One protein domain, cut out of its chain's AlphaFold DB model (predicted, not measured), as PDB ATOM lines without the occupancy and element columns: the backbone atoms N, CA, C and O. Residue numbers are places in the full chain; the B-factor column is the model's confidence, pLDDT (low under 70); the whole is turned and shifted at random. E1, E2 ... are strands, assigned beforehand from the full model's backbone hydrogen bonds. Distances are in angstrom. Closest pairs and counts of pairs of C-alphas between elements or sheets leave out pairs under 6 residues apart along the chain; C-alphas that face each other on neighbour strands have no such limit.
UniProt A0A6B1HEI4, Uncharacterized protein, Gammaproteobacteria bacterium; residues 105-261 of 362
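AT A GLANCE: This is residues 105 to 261 of the 362 residues of an uncharacterized protein of Gammaproteobacteria bacterium (UniProt A0A6B1HEI4). One large, open, twisted sheet runs from E1 to E9; E6 and E7 bend sharply, and their bent ends, with short E4 beside that of E6, turn away from the slab of E1, E2, E3 and E5. E7, E8 and E9 continue the sheet beyond E6. The 157 printed residues have nine named strands, E1 to E9 in chain order, and no named helix: an all strand domain, with under half of its residues in named elements. The sheet is antiparallel and branched, with three neighbours at E6. The whole is compact, radius of gyration of the C-alphas 16.7 A, spanning 45 by 40 by 31 A.

IN THESE COORDINATES: Find C-alpha 105 at (491.677, 414.078, 869.294), where E1, residues 105 to 109, begins. E2 is 121 to 126, E3 132 to 141 at 29.1 A, E4 166 to 168. Then come E5, 176 to 187, 31.0 A; E6, 193 to 207, 36.8 A; E7, 213 to 223, 26.4 A; E8, 229 to 234; and E9, 244 to 250, ending at C-alpha 250 (458.228, 414.977, 858.060).

HOW THE PARTS SIT: E1, E2 and E3 form a meander, each strand the antiparallel neighbour of the one before; look for N 107 and O 124 at 2.8 A, then N 125 and O 133 at 2.8 A. E5 is E3's antiparallel neighbour, with N 134 and O 185 at 2.8 A. E5 to E9 form a second meander: see N 184 and O 196, 2.8 A; N 199 and O 220, 2.9 A; N 221 and O 230, 2.8 A; N 231 and O 248, 2.8 A. E6 bends by 78 degrees at residue 202 and E7 by 70 degrees at 217. Edge strand E4 is antiparallel to E6, with N 167 and O 206 at 2.9 A. E4 and E5 lie on one side of E6, E7 on the other side. E1 and E9 are apart.

THE WHOLE: The C-alphas farthest apart, of Ala 164 and Glu 190, are 47.0 A apart. The printed part has no cut. The links E1 to E2 and E3 to E4 are long. Look for pLDDT under 70 at residues 112 to 114, 116 and 142 to 145.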
ATOM      1  N   ALA A 105     491.049 414.979 870.254       97.44
ATOM      2  CA  ALA A 105     491.677 414.078 869.294       97.44
ATOM      3  C   ALA A 105     490.885 414.033 867.986       97.44
ATOM      4  O   ALA A 105     489.658 414.110 867.989       97.44
ATOM      5  N   ILE A 106     491.602 413.931 866.871       97.31
ATOM      6  CA  ILE A 106     491.060 413.855 865.519       97.31
ATOM      7  C   ILE A 106     491.642 412.605 864.873       97.31
ATOM      8  O   ILE A 106     492.852 412.520 864.642       97.31
ATOM      9  N   ASP A 107     490.765 411.661 864.566       95.25
ATOM     10  CA  ASP A 107     491.078 410.529 863.715       95.25
ATOM     11  C   ASP A 107     490.622 410.847 862.299       95.25
ATOM     12  O   ASP A 107     489.550 411.410 862.062       95.25
ATOM     13  N   TRP A 108     491.441 410.457 861.338       93.19
ATOM     14  CA  TRP A 108     491.209 410.724 859.932       93.19
ATOM     15  C   TRP A 108     490.972 409.420 859.194       93.19
ATOM     16  O   TRP A 108     491.565 408.395 859.523       93.19
ATOM     17  N   ILE A 109     490.152 409.482 858.155       88.50
ATOM     18  CA  ILE A 109     489.999 408.382 857.213       88.50
ATOM     19  C   ILE A 109     491.297 408.267 856.417       88.50
ATOM     20  O   ILE A 109     491.839 409.263 855.919       88.50
ATOM     21  N   ASP A 110     491.807 407.047 856.308       81.62
ATOM     22  CA  ASP A 110     492.905 406.767 855.398       81.62
ATOM     23  C   ASP A 110     492.387 406.771 853.955       81.62
ATOM     24  O   ASP A 110     491.330 406.196 853.686       81.62
ATOM     25  N   PRO A 111     493.097 407.413 853.008       70.25
ATOM     26  CA  PRO A 111     492.665 407.446 851.617       70.25
ATOM     27  C   PRO A 111     492.434 406.026 851.078       70.25
ATOM     28  O   PRO A 111     493.363 405.219 851.032       70.25
ATOM     29  N   SER A 112     491.204 405.725 850.664       69.75
ATOM     30  CA  SER A 112     490.809 404.429 850.103       69.75
ATOM     31  C   SER A 112     490.437 404.561 848.624       69.75
ATOM     32  O   SER A 112     490.266 405.662 848.095       69.75
ATOM     33  N   VAL A 113     490.301 403.427 847.931       63.34
ATOM     34  CA  VAL A 113     489.861 403.395 846.523       63.34
ATOM     35  C   VAL A 113     488.406 403.868 846.366       63.34
ATOM     36  O   VAL A 113     488.048 404.355 845.296       63.34
ATOM     37  N   GLU A 114     487.591 403.759 847.421       66.81
ATOM     38  CA  GLU A 114     486.167 404.132 847.437       66.81
ATOM     39  C   GLU A 114     485.940 405.644 847.559       66.81
ATOM     40  O   GLU A 114     484.937 406.152 847.066       66.81
ATOM     41  N   LEU A 115     486.896 406.378 848.140       74.12
ATOM     42  CA  LEU A 115     486.893 407.844 848.223       74.12
ATOM     43  C   LEU A 115     488.076 408.425 847.427       74.12
ATOM     44  O   LEU A 115     488.967 409.069 847.997       74.12
ATOM     45  N   PRO A 116     488.143 408.178 846.105       67.44
ATOM     46  CA  PRO A 116     489.284 408.588 845.312       67.44
ATOM     47  C   PRO A 116     489.378 410.119 845.273       67.44
ATOM     48  O   PRO A 116     488.376 410.831 845.298       67.44
ATOM     49  N   TYR A 117     490.608 410.626 845.160       70.00
ATOM     50  CA  TYR A 117     490.926 412.057 845.031       70.00
ATOM     51  C   TYR A 117     490.708 412.912 846.285       70.00
ATOM     52  O   TYR A 117     490.950 414.121 846.242       70.00
ATOM     53  N   VAL A 118     490.332 412.310 847.415       75.44
ATOM     54  CA  VAL A 118     490.250 413.026 848.687       75.44
ATOM     55  C   VAL A 118     491.538 412.844 849.480       75.44
ATOM     56  O   VAL A 118     491.988 411.726 849.718       75.44
ATOM     57  N   ARG A 119     492.155 413.960 849.882       74.88
ATOM     58  CA  ARG A 119     493.417 413.932 850.644       74.88
ATOM     59  C   ARG A 119     493.196 413.692 852.135       74.88
ATOM     60  O   ARG A 119     493.975 412.978 852.757       74.88
ATOM     61  N   THR A 120     492.159 414.299 852.704       80.12
ATOM     62  CA  THR A 120     491.884 414.267 854.145       80.12
ATOM     63  C   THR A 120     490.383 414.318 854.399       80.12
ATOM     64  O   THR A 120     489.719 415.236 853.917       80.12
ATOM     65  N   LEU A 121     489.868 413.378 855.190       89.06
ATOM     66  CA  LEU A 121     488.511 413.389 855.744       89.06
ATOM     67  C   LEU A 121     488.586 413.012 857.216       89.06
ATOM     68  O   LEU A 121     489.365 412.135 857.586       89.06
ATOM     69  N   VAL A 122     487.806 413.685 858.054       94.00
ATOM     70  CA  VAL A 122     487.785 413.409 859.490       94.00
ATOM     71  C   VAL A 122     486.904 412.191 859.725       94.00
ATOM     72  O   VAL A 122     485.722 412.239 859.432       94.00
ATOM     73  N   ALA A 123     487.462 411.108 860.256       94.81
ATOM     74  CA  ALA A 123     486.685 409.930 860.634       94.81
ATOM     75  C   ALA A 123     485.970 410.162 861.965       94.81
ATOM     76  O   ALA A 123     484.799 409.824 862.123       94.81
ATOM     77  N   ARG A 124     486.698 410.721 862.939       97.12
ATOM     78  CA  ARG A 124     486.213 410.872 864.305       97.12
ATOM     79  C   ARG A 124     486.861 412.056 865.010       97.12
ATOM     80  O   ARG A 124     488.041 412.325 864.820       97.12
ATOM     81  N   ILE A 125     486.096 412.733 865.856       97.44
ATOM     82  CA  ILE A 125     486.583 413.736 866.804       97.44
ATOM     83  C   ILE A 125     486.207 413.280 868.208       97.44
ATOM     84  O   ILE A 125     485.046 412.974 868.461       97.44
ATOM     85  N   GLU A 126     487.165 413.276 869.124       97.56
ATOM     86  CA  GLU A 126     486.941 413.026 870.548       97.56
ATOM     87  C   GLU A 126     487.234 414.305 871.334       97.56
ATOM     88  O   GLU A 126     488.305 414.902 871.201       97.56
ATOM     89  N   SER A 127     486.260 414.762 872.118       94.38
ATOM     90  CA  SER A 127     486.384 415.955 872.948       94.38
ATOM     91  C   SER A 127     487.170 415.661 874.227       94.38
ATOM     92  O   SER A 127     487.263 414.524 874.681       94.38
ATOM     93  N   ALA A 128     487.665 416.715 874.879       87.56
ATOM     94  CA  ALA A 128     488.335 416.601 876.176       87.56
ATOM     95  C   ALA A 128     487.448 416.000 877.287       87.56
ATOM     96  O   ALA A 128     487.970 415.562 878.311       87.56
ATOM     97  N   HIS A 129     486.126 416.015 877.094       89.56
ATOM     98  CA  HIS A 129     485.137 415.497 878.036       89.56
ATOM     99  C   HIS A 129     484.686 414.069 877.704       89.56
ATOM    100  O   HIS A 129     483.906 413.514 878.458       89.56
ATOM    101  N   GLY A 130     485.181 413.458 876.619       91.38
ATOM    102  CA  GLY A 130     484.823 412.090 876.222       91.38
ATOM    103  C   GLY A 130     483.676 411.989 875.213       91.38
ATOM    104  O   GLY A 130     483.353 410.891 874.772       91.38
ATOM    105  N   THR A 131     483.088 413.113 874.783       96.50
ATOM    106  CA  THR A 131     482.134 413.121 873.660       96.50
ATOM    107  C   THR A 131     482.846 412.710 872.377       96.50
ATOM    108  O   THR A 131     483.845 413.330 872.006       96.50
ATOM    109  N   THR A 132     482.305 411.737 871.654       97.75
ATOM    110  CA  THR A 132     482.823 411.318 870.349       97.75
ATOM    111  C   THR A 132     481.864 411.716 869.236       97.75
ATOM    112  O   THR A 132     480.653 411.665 869.405       97.75
ATOM    113  N   ARG A 133     482.411 412.136 868.097       98.12
ATOM    114  CA  ARG A 133     481.682 412.459 866.868       98.12
ATOM    115  C   ARG A 133     482.298 411.682 865.730       98.12
ATOM    116  O   ARG A 133     483.465 411.917 865.437       98.12
ATOM    117  N   ALA A 134     481.561 410.776 865.112       97.81
ATOM    118  CA  ALA A 134     482.015 409.976 863.985       97.81
ATOM    119  C   ALA A 134     481.298 410.394 862.699       97.81
ATOM    120  O   ALA A 134     480.113 410.728 862.725       97.81
ATOM    121  N   PHE A 135     482.022 410.355 861.585       96.56
ATOM    122  CA  PHE A 135     481.535 410.750 860.269       96.56
ATOM    123  C   PHE A 135     481.768 409.620 859.269       96.56
ATOM    124  O   PHE A 135     482.876 409.089 859.164       96.56
ATOM    125  N   SER A 136     480.730 409.287 858.508       93.94
ATOM    126  CA  SER A 136     480.835 408.422 857.329       93.94
ATOM    127  C   SER A 136     480.697 409.254 856.067       93.94
ATOM    128  O   SER A 136     480.063 410.311 856.089       93.94
ATOM    129  N   TYR A 137     481.299 408.791 854.974       92.12
ATOM    130  CA  TYR A 137     481.328 409.529 853.717       92.12
ATOM    131  C   TYR A 137     480.969 408.648 852.533       92.12
ATOM    132  O   TYR A 137     481.292 407.463 852.503       92.12
ATOM    133  N   GLY A 138     480.390 409.281 851.519       89.06
ATOM    134  CA  GLY A 138     480.122 408.698 850.213       89.06
ATOM    135  C   GLY A 138     480.601 409.623 849.099       89.06
ATOM    136  O   GLY A 138     480.693 410.840 849.277       89.06
ATOM    137  N   MET A 139     480.920 409.055 847.935       86.44
ATOM    138  CA  MET A 139     481.225 409.847 846.742       86.44
ATOM    139  C   MET A 139     479.947 410.171 845.991       86.44
ATOM    140  O   MET A 139     479.359 409.296 845.362       86.44
ATOM    141  N   HIS A 140     479.551 411.438 845.995       84.38
ATOM    142  CA  HIS A 140     478.452 411.891 845.164       84.38
ATOM    143  C   HIS A 140     478.784 411.642 843.685       84.38
ATOM    144  O   HIS A 140     479.759 412.197 843.163       84.38
ATOM    145  N   ASN A 141     477.989 410.807 843.016       76.00
ATOM    146  CA  ASN A 141     478.113 410.505 841.596       76.00
ATOM    147  C   ASN A 141     476.953 411.176 840.856       76.00
ATOM    148  O   ASN A 141     475.795 410.877 841.110       76.00
ATOM    149  N   ALA A 142     477.253 412.086 839.927       62.28
ATOM    150  CA  ALA A 142     476.207 412.767 839.159       62.28
ATOM    151  C   ALA A 142     475.494 411.836 838.155       62.28
ATOM    152  O   ALA A 142     474.484 412.221 837.574       62.28
ATOM    153  N   ARG A 143     476.041 410.638 837.902       59.81
ATOM    154  CA  ARG A 143     475.564 409.702 836.870       59.81
ATOM    155  C   ARG A 143     474.822 408.491 837.421       59.81
ATOM    156  O   ARG A 143     474.075 407.865 836.678       59.81
ATOM    157  N   GLU A 144     475.044 408.146 838.682       60.66
ATOM    158  CA  GLU A 144     474.482 406.957 839.317       60.66
ATOM    159  C   GLU A 144     473.903 407.397 840.657       60.66
ATOM    160  O   GLU A 144     474.610 408.011 841.457       60.66
ATOM    161  N   GLY A 145     472.614 407.130 840.880       62.34
ATOM    162  CA  GLY A 145     471.987 407.397 842.172       62.34
ATOM    163  C   GLY A 145     472.770 406.696 843.280       62.34
ATOM    164  O   GLY A 145     473.166 405.541 843.123       62.34
ATOM    165  N   ALA A 146     473.022 407.407 844.373       71.94
ATOM    166  CA  ALA A 146     473.671 406.851 845.554       71.94
ATOM    167  C   ALA A 146     472.663 406.759 846.706       71.94
ATOM    168  O   ALA A 146     471.690 407.511 846.736       71.94
ATOM    169  N   ASP A 147     472.914 405.895 847.690       74.12
ATOM    170  CA  ASP A 147     472.001 405.676 848.829       74.12
ATOM    171  C   ASP A 147     471.782 406.928 849.707       74.12
ATOM    172  O   ASP A 147     470.874 406.975 850.530       74.12
ATOM    173  N   PHE A 148     472.616 407.952 849.523       82.12
ATOM    174  CA  PHE A 148     472.550 409.269 850.165       82.12
ATOM    175  C   PHE A 148     472.100 410.373 849.190       82.12
ATOM    176  O   PHE A 148     472.363 411.557 849.401       82.12
ATOM    177  N   THR A 149     471.448 410.000 848.089       87.12
ATOM    178  CA  THR A 149     470.714 410.929 847.220       87.12
ATOM    179  C   THR A 149     469.224 410.837 847.505       87.12
ATOM    180  O   THR A 149     468.748 409.828 848.022       87.12
ATOM    181  N   PHE A 150     468.489 411.903 847.199       89.38
ATOM    182  CA  PHE A 150     467.029 411.886 847.305       89.38
ATOM    183  C   PHE A 150     466.472 410.752 846.436       89.38
ATOM    184  O   PHE A 150     466.923 410.551 845.304       89.38
ATOM    185  N   GLY A 151     465.492 410.018 846.959       85.25
ATOM    186  CA  GLY A 151     464.784 408.993 846.206       85.25
ATOM    187  C   GLY A 151     464.132 409.566 844.944       85.25
ATOM    188  O   GLY A 151     463.828 410.754 844.864       85.25
ATOM    189  N   ALA A 152     463.878 408.717 843.947       82.69
ATOM    190  CA  ALA A 152     463.316 409.156 842.663       82.69
ATOM    191  C   ALA A 152     461.974 409.907 842.802       82.69
ATOM    192  O   ALA A 152     461.709 410.842 842.052       82.69
ATOM    193  N   ASP A 153     461.167 409.526 843.796       86.06
ATOM    194  CA  ASP A 153     459.870 410.146 844.097       86.06
ATOM    195  C   ASP A 153     459.965 411.232 845.188       86.06
ATOM    196  O   ASP A 153     458.951 411.761 845.645       86.06
ATOM    197  N   GLU A 154     461.174 411.552 845.651       90.44
ATOM    198  CA  GLU A 154     461.428 412.457 846.766       90.44
ATOM    199  C   GLU A 154     461.580 413.900 846.274       90.44
ATOM    200  O   GLU A 154     462.652 414.352 845.874       90.44
ATOM    201  N   SER A 155     460.468 414.638 846.285       91.19
ATOM    202  CA  SER A 155     460.394 416.000 845.746       91.19
ATOM    203  C   SER A 155     459.699 416.965 846.719       91.19
ATOM    204  O   SER A 155     458.658 417.540 846.396       91.19
ATOM    205  N   PRO A 156     460.264 417.184 847.923       92.38
ATOM    206  CA  PRO A 156     459.671 418.067 848.937       92.38
ATOM    207  C   PRO A 156     459.570 419.529 848.473       92.38
ATOM    208  O   PRO A 156     458.714 420.266 848.949       92.38
ATOM    209  N   PHE A 157     460.413 419.938 847.521       91.31
ATOM    210  CA  PHE A 157     460.452 421.293 846.962       91.31
ATOM    211  C   PHE A 157     460.107 421.342 845.465       91.31
ATOM    212  O   PHE A 157     460.333 422.359 844.812       91.31
ATOM    213  N   GLY A 158     459.587 420.249 844.900       87.50
ATOM    214  CA  GLY A 158     459.398 420.130 843.457       87.50
ATOM    215  C   GLY A 158     460.710 419.917 842.690       87.50
ATOM    216  O   GLY A 158     461.722 419.454 843.230       87.50
ATOM    217  N   ALA A 159     460.673 420.214 841.389       82.75
ATOM    218  CA  ALA A 159     461.822 420.079 840.505       82.75
ATOM    219  C   ALA A 159     462.890 421.140 840.807       82.75
ATOM    220  O   ALA A 159     462.586 422.324 840.972       82.75
ATOM    221  N   LEU A 160     464.156 420.719 840.815       79.44
ATOM    222  CA  LEU A 160     465.279 421.642 840.915       79.44
ATOM    223  C   LEU A 160     465.332 422.535 839.676       79.44
ATOM    224  O   LEU A 160     465.385 422.047 838.548       79.44
ATOM    225  N   THR A 161     465.347 423.844 839.901       75.25
ATOM    226  CA  THR A 161     465.565 424.830 838.842       75.25
ATOM    227  C   THR A 161     466.987 425.372 838.983       75.25
ATOM    228  O   THR A 161     467.356 425.757 840.094       75.25
ATOM    229  N   PRO A 162     467.794 425.405 837.907       70.00
ATOM    230  CA  PRO A 162     469.092 426.067 837.935       70.00
ATOM    231  C   PRO A 162     468.933 427.521 838.386       70.00
ATOM    232  O   PRO A 162     468.102 428.254 837.847       70.00
ATOM    233  N   THR A 163     469.711 427.930 839.379       82.88
ATOM    234  CA  THR A 163     469.760 429.319 839.847       82.88
ATOM    235  C   THR A 163     470.785 430.117 839.042       82.88
ATOM    236  O   THR A 163     471.615 429.551 838.328       82.88
ATOM    237  N   ALA A 164     470.739 431.445 839.156       85.00
ATOM    238  CA  ALA A 164     471.803 432.299 838.639       85.00
ATOM    239  C   ALA A 164     473.151 431.981 839.320       85.00
ATOM    240  O   ALA A 164     473.192 431.376 840.392       85.00
ATOM    241  N   ASP A 165     474.247 432.385 838.679       88.75
ATOM    242  CA  ASP A 165     475.617 432.348 839.215       88.75
ATOM    243  C   ASP A 165     476.209 430.971 839.541       88.75
ATOM    244  O   ASP A 165     477.242 430.873 840.216       88.75
ATOM    245  N   VAL A 166     475.592 429.897 839.046       91.50
ATOM    246  CA  VAL A 166     476.082 428.532 839.248       91.50
ATOM    247  C   VAL A 166     476.137 427.721 837.976       91.50
ATOM    248  O   VAL A 166     475.413 427.934 837.006       91.50
ATOM    249  N   ARG A 167     477.021 426.731 838.010       90.31
ATOM    250  CA  ARG A 167     477.110 425.654 837.032       90.31
ATOM    251  C   ARG A 167     477.289 424.335 837.758       90.31
ATOM    252  O   ARG A 167     477.797 424.304 838.881       90.31
ATOM    253  N   GLU A 168     476.902 423.245 837.108       88.25
ATOM    254  CA  GLU A 168     477.182 421.919 837.646       88.25
ATOM    255  C   GLU A 168     478.690 421.758 837.874       88.25
ATOM    256  O   GLU A 168     479.533 422.176 837.066       88.25
ATOM    257  N   GLY A 169     479.023 421.201 839.032       82.94
ATOM    258  CA  GLY A 169     480.389 420.993 839.460       82.94
ATOM    259  C   GLY A 169     481.098 419.974 838.588       82.94
ATOM    260  O   GLY A 169     480.494 419.076 837.995       82.94
ATOM    261  N   ARG A 170     482.419 420.114 838.496       80.06
ATOM    262  CA  ARG A 170     483.209 419.233 837.638       80.06
ATOM    263  C   ARG A 170     483.209 417.819 838.208       80.06
ATOM    264  O   ARG A 170     483.560 417.608 839.366       80.06
ATOM    265  N   VAL A 171     482.882 416.846 837.365       79.94
ATOM    266  CA  VAL A 171     483.004 415.425 837.699       79.94
ATOM    267  C   VAL A 171     484.308 414.853 837.159       79.94
ATOM    268  O   VAL A 171     484.810 415.248 836.107       79.94
ATOM    269  N   THR A 172     484.863 413.888 837.880       76.12
ATOM    270  CA  THR A 172     485.992 413.082 837.409       76.12
ATOM    271  C   THR A 172     485.581 412.217 836.213       76.12
ATOM    272  O   THR A 172     484.395 412.006 835.954       76.12
ATOM    273  N   ALA A 173     486.555 411.626 835.512       72.31
ATOM    274  CA  ALA A 173     486.284 410.685 834.416       72.31
ATOM    275  C   ALA A 173     485.397 409.491 834.837       72.31
ATOM    276  O   ALA A 173     484.719 408.904 833.998       72.31
ATOM    277  N   ARG A 174     485.377 409.157 836.136       71.00
ATOM    278  CA  ARG A 174     484.539 408.104 836.728       71.00
ATOM    279  C   ARG A 174     483.153 408.590 837.184       71.00
ATOM    280  O   ARG A 174     482.420 407.812 837.769       71.00
ATOM    281  N   GLY A 175     482.791 409.854 836.952       74.50
ATOM    282  CA  GLY A 175     481.491 410.422 837.343       74.50
ATOM    283  C   GLY A 175     481.421 410.964 838.776       74.50
ATOM    284  O   GLY A 175     480.464 411.656 839.118       74.50
ATOM    285  N   TYR A 176     482.447 410.735 839.602       75.88
ATOM    286  CA  TYR A 176     482.497 411.283 840.959       75.88
ATOM    287  C   TYR A 176     482.646 412.803 840.952       75.88
ATOM    288  O   TYR A 176     483.564 413.318 840.313       75.88
ATOM    289  N   ALA A 177     481.789 413.492 841.702       76.06
ATOM    290  CA  ALA A 177     481.817 414.939 841.891       76.06
ATOM    291  C   ALA A 177     482.583 415.331 843.166       76.06
ATOM    292  O   ALA A 177     483.548 416.090 843.117       76.06
ATOM    293  N   LYS A 178     482.160 414.808 844.327       83.94
ATOM    294  CA  LYS A 178     482.643 415.246 845.646       83.94
ATOM    295  C   LYS A 178     482.396 414.167 846.703       83.94
ATOM    296  O   LYS A 178     481.369 413.499 846.649       83.94
ATOM    297  N   ALA A 179     483.295 414.030 847.678       88.25
ATOM    298  CA  ALA A 179     482.983 413.298 848.905       88.25
ATOM    299  C   ALA A 179     482.080 414.143 849.811       88.25
ATOM    300  O   ALA A 179     482.360 415.322 850.040       88.25
ATOM    301  N   VAL A 180     481.026 413.529 850.331       89.94
ATOM    302  CA  VAL A 180     480.040 414.156 851.216       89.94
ATOM    303  C   VAL A 180     479.850 413.309 852.463       89.94
ATOM    304  O   VAL A 180     480.074 412.103 852.416       89.94
ATOM    305  N   VAL A 181     479.467 413.939 853.573       93.38
ATOM    306  CA  VAL A 181     479.120 413.214 854.804       93.38
ATOM    307  C   VAL A 181     477.779 412.522 854.582       93.38
ATOM    308  O   VAL A 181     476.835 413.163 854.148       93.38
ATOM    309  N   THR A 182     477.677 411.234 854.876       94.62
ATOM    310  CA  THR A 182     476.419 410.476 854.750       94.62
ATOM    311  C   THR A 182     475.815 410.166 856.104       94.62
ATOM    312  O   THR A 182     474.599 410.154 856.240       94.62
ATOM    313  N   ASP A 183     476.649 409.988 857.126       96.44
ATOM    314  CA  ASP A 183     476.205 409.706 858.484       96.44
ATOM    315  C   ASP A 183     477.057 410.483 859.481       96.44
ATOM    316  O   ASP A 183     478.275 410.615 859.326       96.44
ATOM    317  N   PHE A 184     476.398 410.966 860.526       97.69
ATOM    318  CA  PHE A 184     476.988 411.592 861.694       97.69
ATOM    319  C   PHE A 184     476.467 410.891 862.941       97.69
ATOM    320  O   PHE A 184     475.257 410.779 863.131       97.69
ATOM    321  N   VAL A 185     477.379 410.438 863.795       98.19
ATOM    322  CA  VAL A 185     477.047 409.817 865.079       98.19
ATOM    323  C   VAL A 185     477.754 410.588 866.179       98.19
ATOM    324  O   VAL A 185     478.979 410.688 866.163       98.19
ATOM    325  N   GLU A 186     477.002 411.120 867.133       97.50
ATOM    326  CA  GLU A 186     477.538 411.716 868.354       97.50
ATOM    327  C   GLU A 186     477.221 410.814 869.541       97.50
ATOM    328  O   GLU A 186     476.060 410.498 869.775       97.50
ATOM    329  N   THR A 187     478.236 410.430 870.311       97.62
ATOM    330  CA  THR A 187     478.055 409.737 871.590       97.62
ATOM    331  C   THR A 187     478.605 410.610 872.709       97.62
ATOM    332  O   THR A 187     479.791 410.948 872.704       97.62
ATOM    333  N   THR A 188     477.753 410.992 873.660       95.81
ATOM    334  CA  THR A 188     478.146 411.773 874.839       95.81
ATOM    335  C   THR A 188     478.940 410.925 875.830       95.81
ATOM    336  O   THR A 188     478.967 409.697 875.756       95.81
ATOM    337  N   ASP A 189     479.582 411.585 876.784       91.44
ATOM    338  CA  ASP A 189     480.290 410.954 877.901       91.44
ATOM    339  C   ASP A 189     479.365 410.148 878.827       91.44
ATOM    340  O   ASP A 189     479.794 409.187 879.460       91.44
ATOM    341  N   GLU A 190     478.074 410.478 878.832       93.44
ATOM    342  CA  GLU A 190     477.012 409.726 879.512       93.44
ATOM    343  C   GLU A 190     476.503 408.517 878.697       93.44
ATOM    344  O   GLU A 190     475.630 407.778 879.153       93.44
ATOM    345  N   GLY A 191     477.026 408.300 877.485       92.25
ATOM    346  CA  GLY A 191     476.648 407.194 876.600       92.25
ATOM    347  C   GLY A 191     475.391 407.436 875.757       92.25
ATOM    348  O   GLY A 191     474.972 406.535 875.025       92.25
ATOM    349  N   LYS A 192     474.790 408.635 875.805       94.69
ATOM    350  CA  LYS A 192     473.692 409.007 874.900       94.69
ATOM    351  C   LYS A 192     474.233 409.078 873.478       94.69
ATOM    352  O   LYS A 192     475.248 409.729 873.255       94.69
ATOM    353  N   THR A 193     473.559 408.428 872.532       96.00
ATOM    354  CA  THR A 193     473.957 408.437 871.122       96.00
ATOM    355  C   THR A 193     472.886 409.095 870.266       96.00
ATOM    356  O   THR A 193     471.745 408.643 870.275       96.00
ATOM    357  N   ASP A 194     473.276 410.127 869.524       96.25
ATOM    358  CA  ASP A 194     472.472 410.781 868.498       96.25
ATOM    359  C   ASP A 194     473.035 410.387 867.119       96.25
ATOM    360  O   ASP A 194     474.245 410.460 866.889       96.25
ATOM    361  N   HIS A 195     472.180 409.938 866.196       97.62
ATOM    362  CA  HIS A 195     472.584 409.487 864.857       97.62
ATOM    363  C   HIS A 195     471.745 410.185 863.794       97.62
ATOM    364  O   HIS A 195     470.519 410.098 863.780       97.62
ATOM    365  N   VAL A 196     472.437 410.864 862.890       97.69
ATOM    366  CA  VAL A 196     471.869 411.609 861.777       97.69
ATOM    367  C   VAL A 196     472.388 411.049 860.459       97.69
ATOM    368  O   VAL A 196     473.597 410.884 860.290       97.69
ATOM    369  N   ARG A 197     471.489 410.808 859.504       97.31
ATOM    370  CA  ARG A 197     471.824 410.489 858.112       97.31
ATOM    371  C   ARG A 197     471.542 411.683 857.206       97.31
ATOM    372  O   ARG A 197     470.535 412.365 857.380       97.31
ATOM    373  N   TYR A 198     472.414 411.910 856.231       96.44
ATOM    374  CA  TYR A 198     472.290 412.981 855.251       96.44
ATOM    375  C   TYR A 198     471.905 412.444 853.874       96.44
ATOM    376  O   TYR A 198     472.422 411.423 853.422       96.44
ATOM    377  N   GLY A 199     471.023 413.180 853.203       94.62
ATOM    378  CA  GLY A 199     470.683 413.010 851.796       94.62
ATOM    379  C   GLY A 199     470.924 414.303 851.018       94.62
ATOM    380  O   GLY A 199     470.811 415.392 851.581       94.62
ATOM    381  N   TYR A 200     471.220 414.203 849.725       92.31
ATOM    382  CA  TYR A 200     471.487 415.361 848.864       92.31
ATOM    383  C   TYR A 200     470.664 415.304 847.575       92.31
ATOM    384  O   TYR A 200     470.503 414.239 846.976       92.31
ATOM    385  N   GLN A 201     470.140 416.454 847.146       89.75
ATOM    386  CA  GLN A 201     469.334 416.549 845.932       89.75
ATOM    387  C   GLN A 201     470.148 417.090 844.756       89.75
ATOM    388  O   GLN A 201     470.692 418.195 844.818       89.75
ATOM    389  N   GLY A 202     470.124 416.350 843.645       84.31
ATOM    390  CA  GLY A 202     470.667 416.796 842.365       84.31
ATOM    391  C   GLY A 202     472.195 416.886 842.331       84.31
ATOM    392  O   GLY A 202     472.876 416.316 843.181       84.31
ATOM    393  N   PRO A 203     472.760 417.570 841.321       84.31
ATOM    394  CA  PRO A 203     474.198 417.704 841.200       84.31
ATOM    395  C   PRO A 203     474.764 418.619 842.287       84.31
ATOM    396  O   PRO A 203     474.081 419.435 842.905       84.31
ATOM    397  N   PHE A 204     476.071 418.496 842.472       87.06
ATOM    398  CA  PHE A 204     476.861 419.450 843.227       87.06
ATOM    399  C   PHE A 204     477.127 420.697 842.376       87.06
ATOM    400  O   PHE A 204     477.459 420.560 841.200       87.06
ATOM    401  N   TRP A 205     477.031 421.890 842.957       89.00
ATOM    402  CA  TRP A 205     477.125 423.165 842.243       89.00
ATOM    403  C   TRP A 205     478.422 423.926 842.550       89.00
ATOM    404  O   TRP A 205     478.923 423.956 843.682       89.00
ATOM    405  N   GLU A 206     478.958 424.577 841.518       90.12
ATOM    406  CA  GLU A 206     480.090 425.503 841.576       90.12
ATOM    407  C   GLU A 206     479.638 426.908 841.172       90.12
ATOM    408  O   GLU A 206     478.864 427.071 840.230       90.12
ATOM    409  N   SER A 207     480.178 427.924 841.840       89.12
ATOM    410  CA  SER A 207     479.957 429.324 841.485       89.12
ATOM    411  C   SER A 207     480.601 429.661 840.136       89.12
ATOM    412  O   SER A 207     481.757 429.304 839.874       89.12
ATOM    413  N   THR A 208     479.894 430.414 839.294       90.25
ATOM    414  CA  THR A 208     480.466 431.049 838.096       90.25
ATOM    415  C   THR A 208     481.284 432.298 838.425       90.25
ATOM    416  O   THR A 208     482.068 432.737 837.589       90.25
ATOM    417  N   ASN A 209     481.196 432.807 839.658       85.44
ATOM    418  CA  ASN A 209     481.964 433.950 840.165       85.44
ATOM    419  C   ASN A 209     483.321 433.535 840.770       85.44
ATOM    420  O   ASN A 209     483.955 434.299 841.490       85.44
ATOM    421  N   ASN A 210     483.796 432.319 840.467       80.31
ATOM    422  CA  ASN A 210     485.076 431.757 840.924       80.31
ATOM    423  C   ASN A 210     485.215 431.571 842.446       80.31
ATOM    424  O   ASN A 210     486.327 431.460 842.955       80.31
ATOM    425  N   TRP A 211     484.106 431.441 843.176       80.25
ATOM    426  CA  TRP A 211     484.124 431.128 844.619       80.25
ATOM    427  C   TRP A 211     484.285 429.639 844.922       80.25
ATOM    428  O   TRP A 211     484.297 429.209 846.072       80.25
ATOM    429  N   GLY A 212     484.441 428.839 843.869       83.88
ATOM    430  CA  GLY A 212     484.567 427.400 843.967       83.88
ATOM    431  C   GLY A 212     483.218 426.752 844.240       83.88
ATOM    432  O   GLY A 212     482.231 427.019 843.560       83.88
ATOM    433  N   THR A 213     483.200 425.839 845.198       84.56
ATOM    434  CA  THR A 213     482.021 425.057 845.565       84.56
ATOM    435  C   THR A 213     480.984 425.900 846.298       84.56
ATOM    436  O   THR A 213     481.327 426.537 847.287       84.56
ATOM    437  N   VAL A 214     479.713 425.780 845.904       88.12
ATOM    438  CA  VAL A 214     478.582 426.394 846.628       88.12
ATOM    439  C   VAL A 214     477.632 425.374 847.264       88.12
ATOM    440  O   VAL A 214     476.808 425.745 848.091       88.12
ATOM    441  N   GLY A 215     477.787 424.081 846.956       89.75
ATOM    442  CA  GLY A 215     477.109 422.987 847.661       89.75
ATOM    443  C   GLY A 215     476.007 422.315 846.843       89.75
ATOM    444  O   GLY A 215     476.178 422.082 845.648       89.75
ATOM    445  N   PHE A 216     474.906 421.956 847.502       90.38
ATOM    446  CA  PHE A 216     473.743 421.287 846.906       90.38
ATOM    447  C   PHE A 216     472.514 422.183 847.018       90.38
ATOM    448  O   PHE A 216     472.387 422.940 847.977       90.38
ATOM    449  N   ALA A 217     471.588 422.067 846.066       91.00
ATOM    450  CA  ALA A 217     470.362 422.864 846.074       91.00
ATOM    451  C   ALA A 217     469.424 422.492 847.232       91.00
ATOM    452  O   ALA A 217     468.697 423.343 847.743       91.00
ATOM    453  N   ALA A 218     469.464 421.233 847.672       93.50
ATOM    454  CA  ALA A 218     468.784 420.795 848.878       93.50
ATOM    455  C   ALA A 218     469.521 419.641 849.565       93.50
ATOM    456  O   ALA A 218     470.250 418.869 848.931       93.50
ATOM    457  N   SER A 219     469.286 419.515 850.868       94.94
ATOM    458  CA  SER A 219     469.712 418.385 851.688       94.94
ATOM    459  C   SER A 219     468.554 417.839 852.516       94.94
ATOM    460  O   SER A 219     467.610 418.558 852.840       94.94
ATOM    461  N   ALA A 220     468.655 416.575 852.896       96.75
ATOM    462  CA  ALA A 220     467.798 415.908 853.860       96.75
ATOM    463  C   ALA A 220     468.645 415.521 855.071       96.75
ATOM    464  O   ALA A 220     469.788 415.095 854.916       96.75
ATOM    465  N   THR A 221     468.076 415.662 856.257       97.44
ATOM    466  CA  THR A 221     468.698 415.296 857.525       97.44
ATOM    467  C   THR A 221     467.712 414.415 858.277       97.44
ATOM    468  O   THR A 221     466.677 414.902 858.733       97.44
ATOM    469  N   THR A 222     468.007 413.122 858.372       97.44
ATOM    470  CA  THR A 222     467.156 412.129 859.031       97.44
ATOM    471  C   THR A 222     467.740 411.779 860.389       97.44
ATOM    472  O   THR A 222     468.838 411.230 860.464       97.44
ATOM    473  N   ASP A 223     467.006 412.065 861.459       96.94
ATOM    474  CA  ASP A 223     467.317 411.528 862.783       96.94
ATOM    475  C   ASP A 223     466.922 410.049 862.805       96.94
ATOM    476  O   ASP A 223     465.746 409.696 862.703       96.94
ATOM    477  N   VAL A 224     467.914 409.170 862.917       95.81
ATOM    478  CA  VAL A 224     467.726 407.715 862.860       95.81
ATOM    479  C   VAL A 224     466.956 407.201 864.080       95.81
ATOM    480  O   VAL A 224     466.286 406.174 863.991       95.81
ATOM    481  N   THR A 225     467.000 407.922 865.202       93.00
ATOM    482  CA  THR A 225     466.319 407.536 866.443       93.00
ATOM    483  C   THR A 225     464.816 407.748 866.335       93.00
ATOM    484  O   THR A 225     464.032 406.880 866.717       93.00
ATOM    485  N   THR A 226     464.405 408.908 865.820       94.00
ATOM    486  CA  THR A 226     462.985 409.274 865.702       94.00
ATOM    487  C   THR A 226     462.383 408.910 864.345       94.00
ATOM    488  O   THR A 226     461.164 408.827 864.220       94.00
ATOM    489  N   GLY A 227     463.218 408.703 863.323       94.94
ATOM    490  CA  GLY A 227     462.813 408.528 861.929       94.94
ATOM    491  C   GLY A 227     462.390 409.828 861.234       94.94
ATOM    492  O   GLY A 227     462.056 409.802 860.048       94.94
ATOM    493  N   GLY A 228     462.393 410.964 861.940       96.06
ATOM    494  CA  GLY A 228     462.016 412.258 861.382       96.06
ATOM    495  C   GLY A 228     463.047 412.759 860.374       96.06
ATOM    496  O   GLY A 228     464.249 412.673 860.618       96.06
ATOM    497  N   THR A 229     462.581 413.304 859.246       97.44
ATOM    498  CA  THR A 229     463.455 413.882 858.216       97.44
ATOM    499  C   THR A 229     463.152 415.358 858.025       97.44
ATOM    500  O   THR A 229     462.008 415.751 857.798       97.44
ATOM    501  N   THR A 230     464.202 416.169 858.107       97.44
ATOM    502  CA  THR A 230     464.168 417.595 857.788       97.44
ATOM    503  C   THR A 230     464.808 417.818 856.431       97.44
ATOM    504  O   THR A 230     465.996 417.566 856.245       97.44
ATOM    505  N   TYR A 231     464.030 418.334 855.495       97.38
ATOM    506  CA  TYR A 231     464.502 418.805 854.205       97.38
ATOM    507  C   TYR A 231     464.847 420.276 854.306       97.38
ATOM    508  O   TYR A 231     464.079 421.042 854.877       97.38
ATOM    509  N   THR A 232     465.976 420.681 853.741       97.00
ATOM    510  CA  THR A 232     466.379 422.084 853.633       97.00
ATOM    511  C   THR A 232     466.749 422.386 852.193       97.00
ATOM    512  O   THR A 232     467.602 421.706 851.626       97.00
ATOM    513  N   GLN A 233     466.114 423.396 851.609       95.25
ATOM    514  CA  GLN A 233     466.499 423.994 850.338       95.25
ATOM    515  C   GLN A 233     467.396 425.201 850.608       95.25
ATOM    516  O   GLN A 233     467.129 425.975 851.532       95.25
ATOM    517  N   TYR A 234     468.437 425.371 849.799       93.69
ATOM    518  CA  TYR A 234     469.395 426.462 849.930       93.69
ATOM    519  C   TYR A 234     469.363 427.377 848.712       93.69
ATOM    520  O   TYR A 234     469.134 426.945 847.581       93.69
ATOM    521  N   ARG A 235     469.665 428.653 848.947       92.69
ATOM    522  CA  ARG A 235     470.031 429.591 847.894       92.69
ATOM    523  C   ARG A 235     471.423 429.248 847.382       92.69
ATOM    524  O   ARG A 235     472.350 428.981 848.149       92.69
ATOM    525  N   LEU A 236     471.541 429.248 846.066       91.50
ATOM    526  CA  LEU A 236     472.772 428.945 845.351       91.50
ATOM    527  C   LEU A 236     473.230 430.125 844.501       91.50
ATOM    528  O   LEU A 236     474.182 429.977 843.765       91.50
ATOM    529  N   ASP A 237     472.563 431.266 844.564       91.19
ATOM    530  CA  ASP A 237     472.878 432.474 843.811       91.19
ATOM    531  C   ASP A 237     473.551 433.522 844.703       91.19
ATOM    532  O   ASP A 237     473.387 433.531 845.928       91.19
ATOM    533  N   PHE A 238     474.307 434.427 844.088       88.19
ATOM    534  CA  PHE A 238     474.902 435.556 844.791       88.19
ATOM    535  C   PHE A 238     473.815 436.578 845.167       88.19
ATOM    536  O   PHE A 238     472.954 436.851 844.333       88.19
ATOM    537  N   PRO A 239     473.834 437.205 846.362       90.00
ATOM    538  CA  PRO A 239     474.733 437.068 847.525       90.00
ATOM    539  C   PRO A 239     474.302 436.052 848.593       90.00
ATOM    540  O   PRO A 239     474.744 436.128 849.738       90.00
ATOM    541  N   HIS A 240     473.438 435.103 848.252       90.00
ATOM    542  CA  HIS A 240     472.722 434.272 849.218       90.00
ATOM    543  C   HIS A 240     473.252 432.837 849.342       90.00
ATOM    544  O   HIS A 240     472.607 432.015 849.986       90.00
ATOM    545  N   PHE A 241     474.404 432.509 848.752       88.31
ATOM    546  CA  PHE A 241     474.945 431.144 848.755       88.31
ATOM    547  C   PHE A 241     474.915 430.484 850.144       88.31
ATOM    548  O   PHE A 241     475.429 431.023 851.124       88.31
ATOM    549  N   GLY A 242     474.318 429.294 850.220       87.75
ATOM    550  CA  GLY A 242     474.227 428.494 851.442       87.75
ATOM    551  C   GLY A 242     473.154 428.951 852.435       87.75
ATOM    552  O   GLY A 242     472.942 428.275 853.439       87.75
ATOM    553  N   GLN A 243     472.442 430.052 852.174       91.25
ATOM    554  CA  GLN A 243     471.344 430.493 853.032       91.25
ATOM    555  C   GLN A 243     470.107 429.601 852.819       91.25
ATOM    556  O   GLN A 243     469.695 429.405 851.672       91.25
ATOM    557  N   PRO A 244     469.474 429.070 853.883       93.56
ATOM    558  CA  PRO A 244     468.234 428.307 853.753       93.56
ATOM    559  C   PRO A 244     467.107 429.154 853.142       93.56
ATOM    560  O   PRO A 244     466.819 430.242 853.638       93.56
ATOM    561  N   SER A 245     466.455 428.672 852.081       93.06
ATOM    562  CA  SER A 245     465.265 429.297 851.471       93.06
ATOM    563  C   SER A 245     463.963 428.641 851.920       93.06
ATOM    564  O   SER A 245     462.927 429.300 851.990       93.06
ATOM    565  N   ALA A 246     464.000 427.347 852.223       94.31
ATOM    566  CA  ALA A 246     462.856 426.610 852.730       94.31
ATOM    567  C   ALA A 246     463.315 425.424 853.577       94.31
ATOM    568  O   ALA A 246     464.346 424.814 853.292       94.31
ATOM    569  N   GLN A 247     462.531 425.068 854.590       95.88
ATOM    570  CA  GLN A 247     462.683 423.815 855.317       95.88
ATOM    571  C   GLN A 247     461.334 423.143 855.492       95.88
ATOM    572  O   GLN A 247     460.328 423.810 855.711       95.88
ATOM    573  N   VAL A 248     461.311 421.818 855.406       95.12
ATOM    574  CA  VAL A 248     460.099 421.024 855.608       95.12
ATOM    575  C   VAL A 248     460.441 419.794 856.433       95.12
ATOM    576  O   VAL A 248     461.403 419.088 856.134       95.12
ATOM    577  N   VAL A 249     459.657 419.534 857.475       94.75
ATOM    578  CA  VAL A 249     459.867 418.425 858.411       94.75
ATOM    579  C   VAL A 249     458.765 417.390 858.237       94.75
ATOM    580  O   VAL A 249     457.584 417.733 858.253       94.75
ATOM    581  N   TYR A 250     459.142 416.117 858.144       95.12
ATOM    582  CA  TYR A 250     458.228 414.977 858.060       95.12
ATOM    583  C   TYR A 250     458.546 413.937 859.140       95.12
ATOM    584  O   TYR A 250     459.691 413.797 859.567       95.12
ATOM    585  N   GLY A 251     457.543 413.145 859.537       93.81
ATOM    586  CA  GLY A 251     457.706 411.980 860.427       93.81
ATOM    587  C   GLY A 251     458.290 410.739 859.730       93.81
ATOM    588  O   GLY A 251     457.880 409.621 860.021       93.81
ATOM    589  N   GLY A 252     459.154 410.943 858.738       93.56
ATOM    590  CA  GLY A 252     459.670 409.951 857.797       93.56
ATOM    591  C   GLY A 252     460.266 410.659 856.580       93.56
ATOM    592  O   GLY A 252     460.445 411.873 856.608       93.56
ATOM    593  N   TYR A 253     460.529 409.929 855.496       93.31
ATOM    594  CA  TYR A 253     460.857 410.551 854.207       93.31
ATOM    595  C   TYR A 253     459.614 411.168 853.559       93.31
ATOM    596  O   TYR A 253     458.490 410.696 853.766       93.31
ATOM    597  N   TYR A 254     459.821 412.178 852.716       94.00
ATOM    598  CA  TYR A 254     458.781 412.680 851.828       94.00
ATOM    599  C   TYR A 254     458.234 411.543 850.959       94.00
ATOM    600  O   TYR A 254     458.983 410.753 850.381       94.00
ATOM    601  N   ARG A 255     456.908 411.504 850.818       91.38
ATOM    602  CA  ARG A 255     456.212 410.763 849.762       91.38
ATOM    603  C   ARG A 255     455.004 411.572 849.301       91.38
ATOM    604  O   ARG A 255     454.438 412.312 850.112       91.38
ATOM    605  N   PRO A 256     454.550 411.398 848.047       89.00
ATOM    606  CA  PRO A 256     453.299 411.994 847.599       89.00
ATOM    607  C   PRO A 256     452.150 411.673 848.568       89.00
ATOM    608  O   PRO A 256     451.907 410.514 848.899       89.00
ATOM    609  N   GLY A 257     451.459 412.712 849.044       84.62
ATOM    610  CA  GLY A 257     450.335 412.590 849.980       84.62
ATOM    611  C   GLY A 257     450.703 412.521 851.469       84.62
ATOM    612  O   GLY A 257     449.798 412.518 852.298       84.62
ATOM    613  N   VAL A 258     451.990 412.503 851.834       89.19
ATOM    614  CA  VAL A 258     452.411 412.613 853.241       89.19
ATOM    615  C   VAL A 258     452.370 414.075 853.672       89.19
ATOM    616  O   VAL A 258     452.926 414.954 853.016       89.19
ATOM    617  N   GLN A 259     451.707 414.331 854.796       88.75
ATOM    618  CA  GLN A 259     451.584 415.668 855.355       88.75
ATOM    619  C   GLN A 259     452.877 416.076 856.088       88.75
ATOM    620  O   GLN A 259     453.404 415.270 856.864       88.75
ATOM    621  N   PRO A 260     453.374 417.313 855.903       91.81
ATOM    622  CA  PRO A 260     454.462 417.821 856.724       91.81
ATOM    623  C   PRO A 260     454.009 418.094 858.163       91.81
ATOM    624  O   PRO A 260     452.840 418.385 858.425       91.81
ATOM    625  N   LEU A 261     454.960 418.015 859.092       90.06
ATOM    626  CA  LEU A 261     454.802 418.367 860.506       90.06
ATOM    627  C   LEU A 261     455.051 419.865 860.734       90.06
ATOM    628  O   LEU A 261     454.361 420.516 861.518       90.06
TER     629      LEU A 261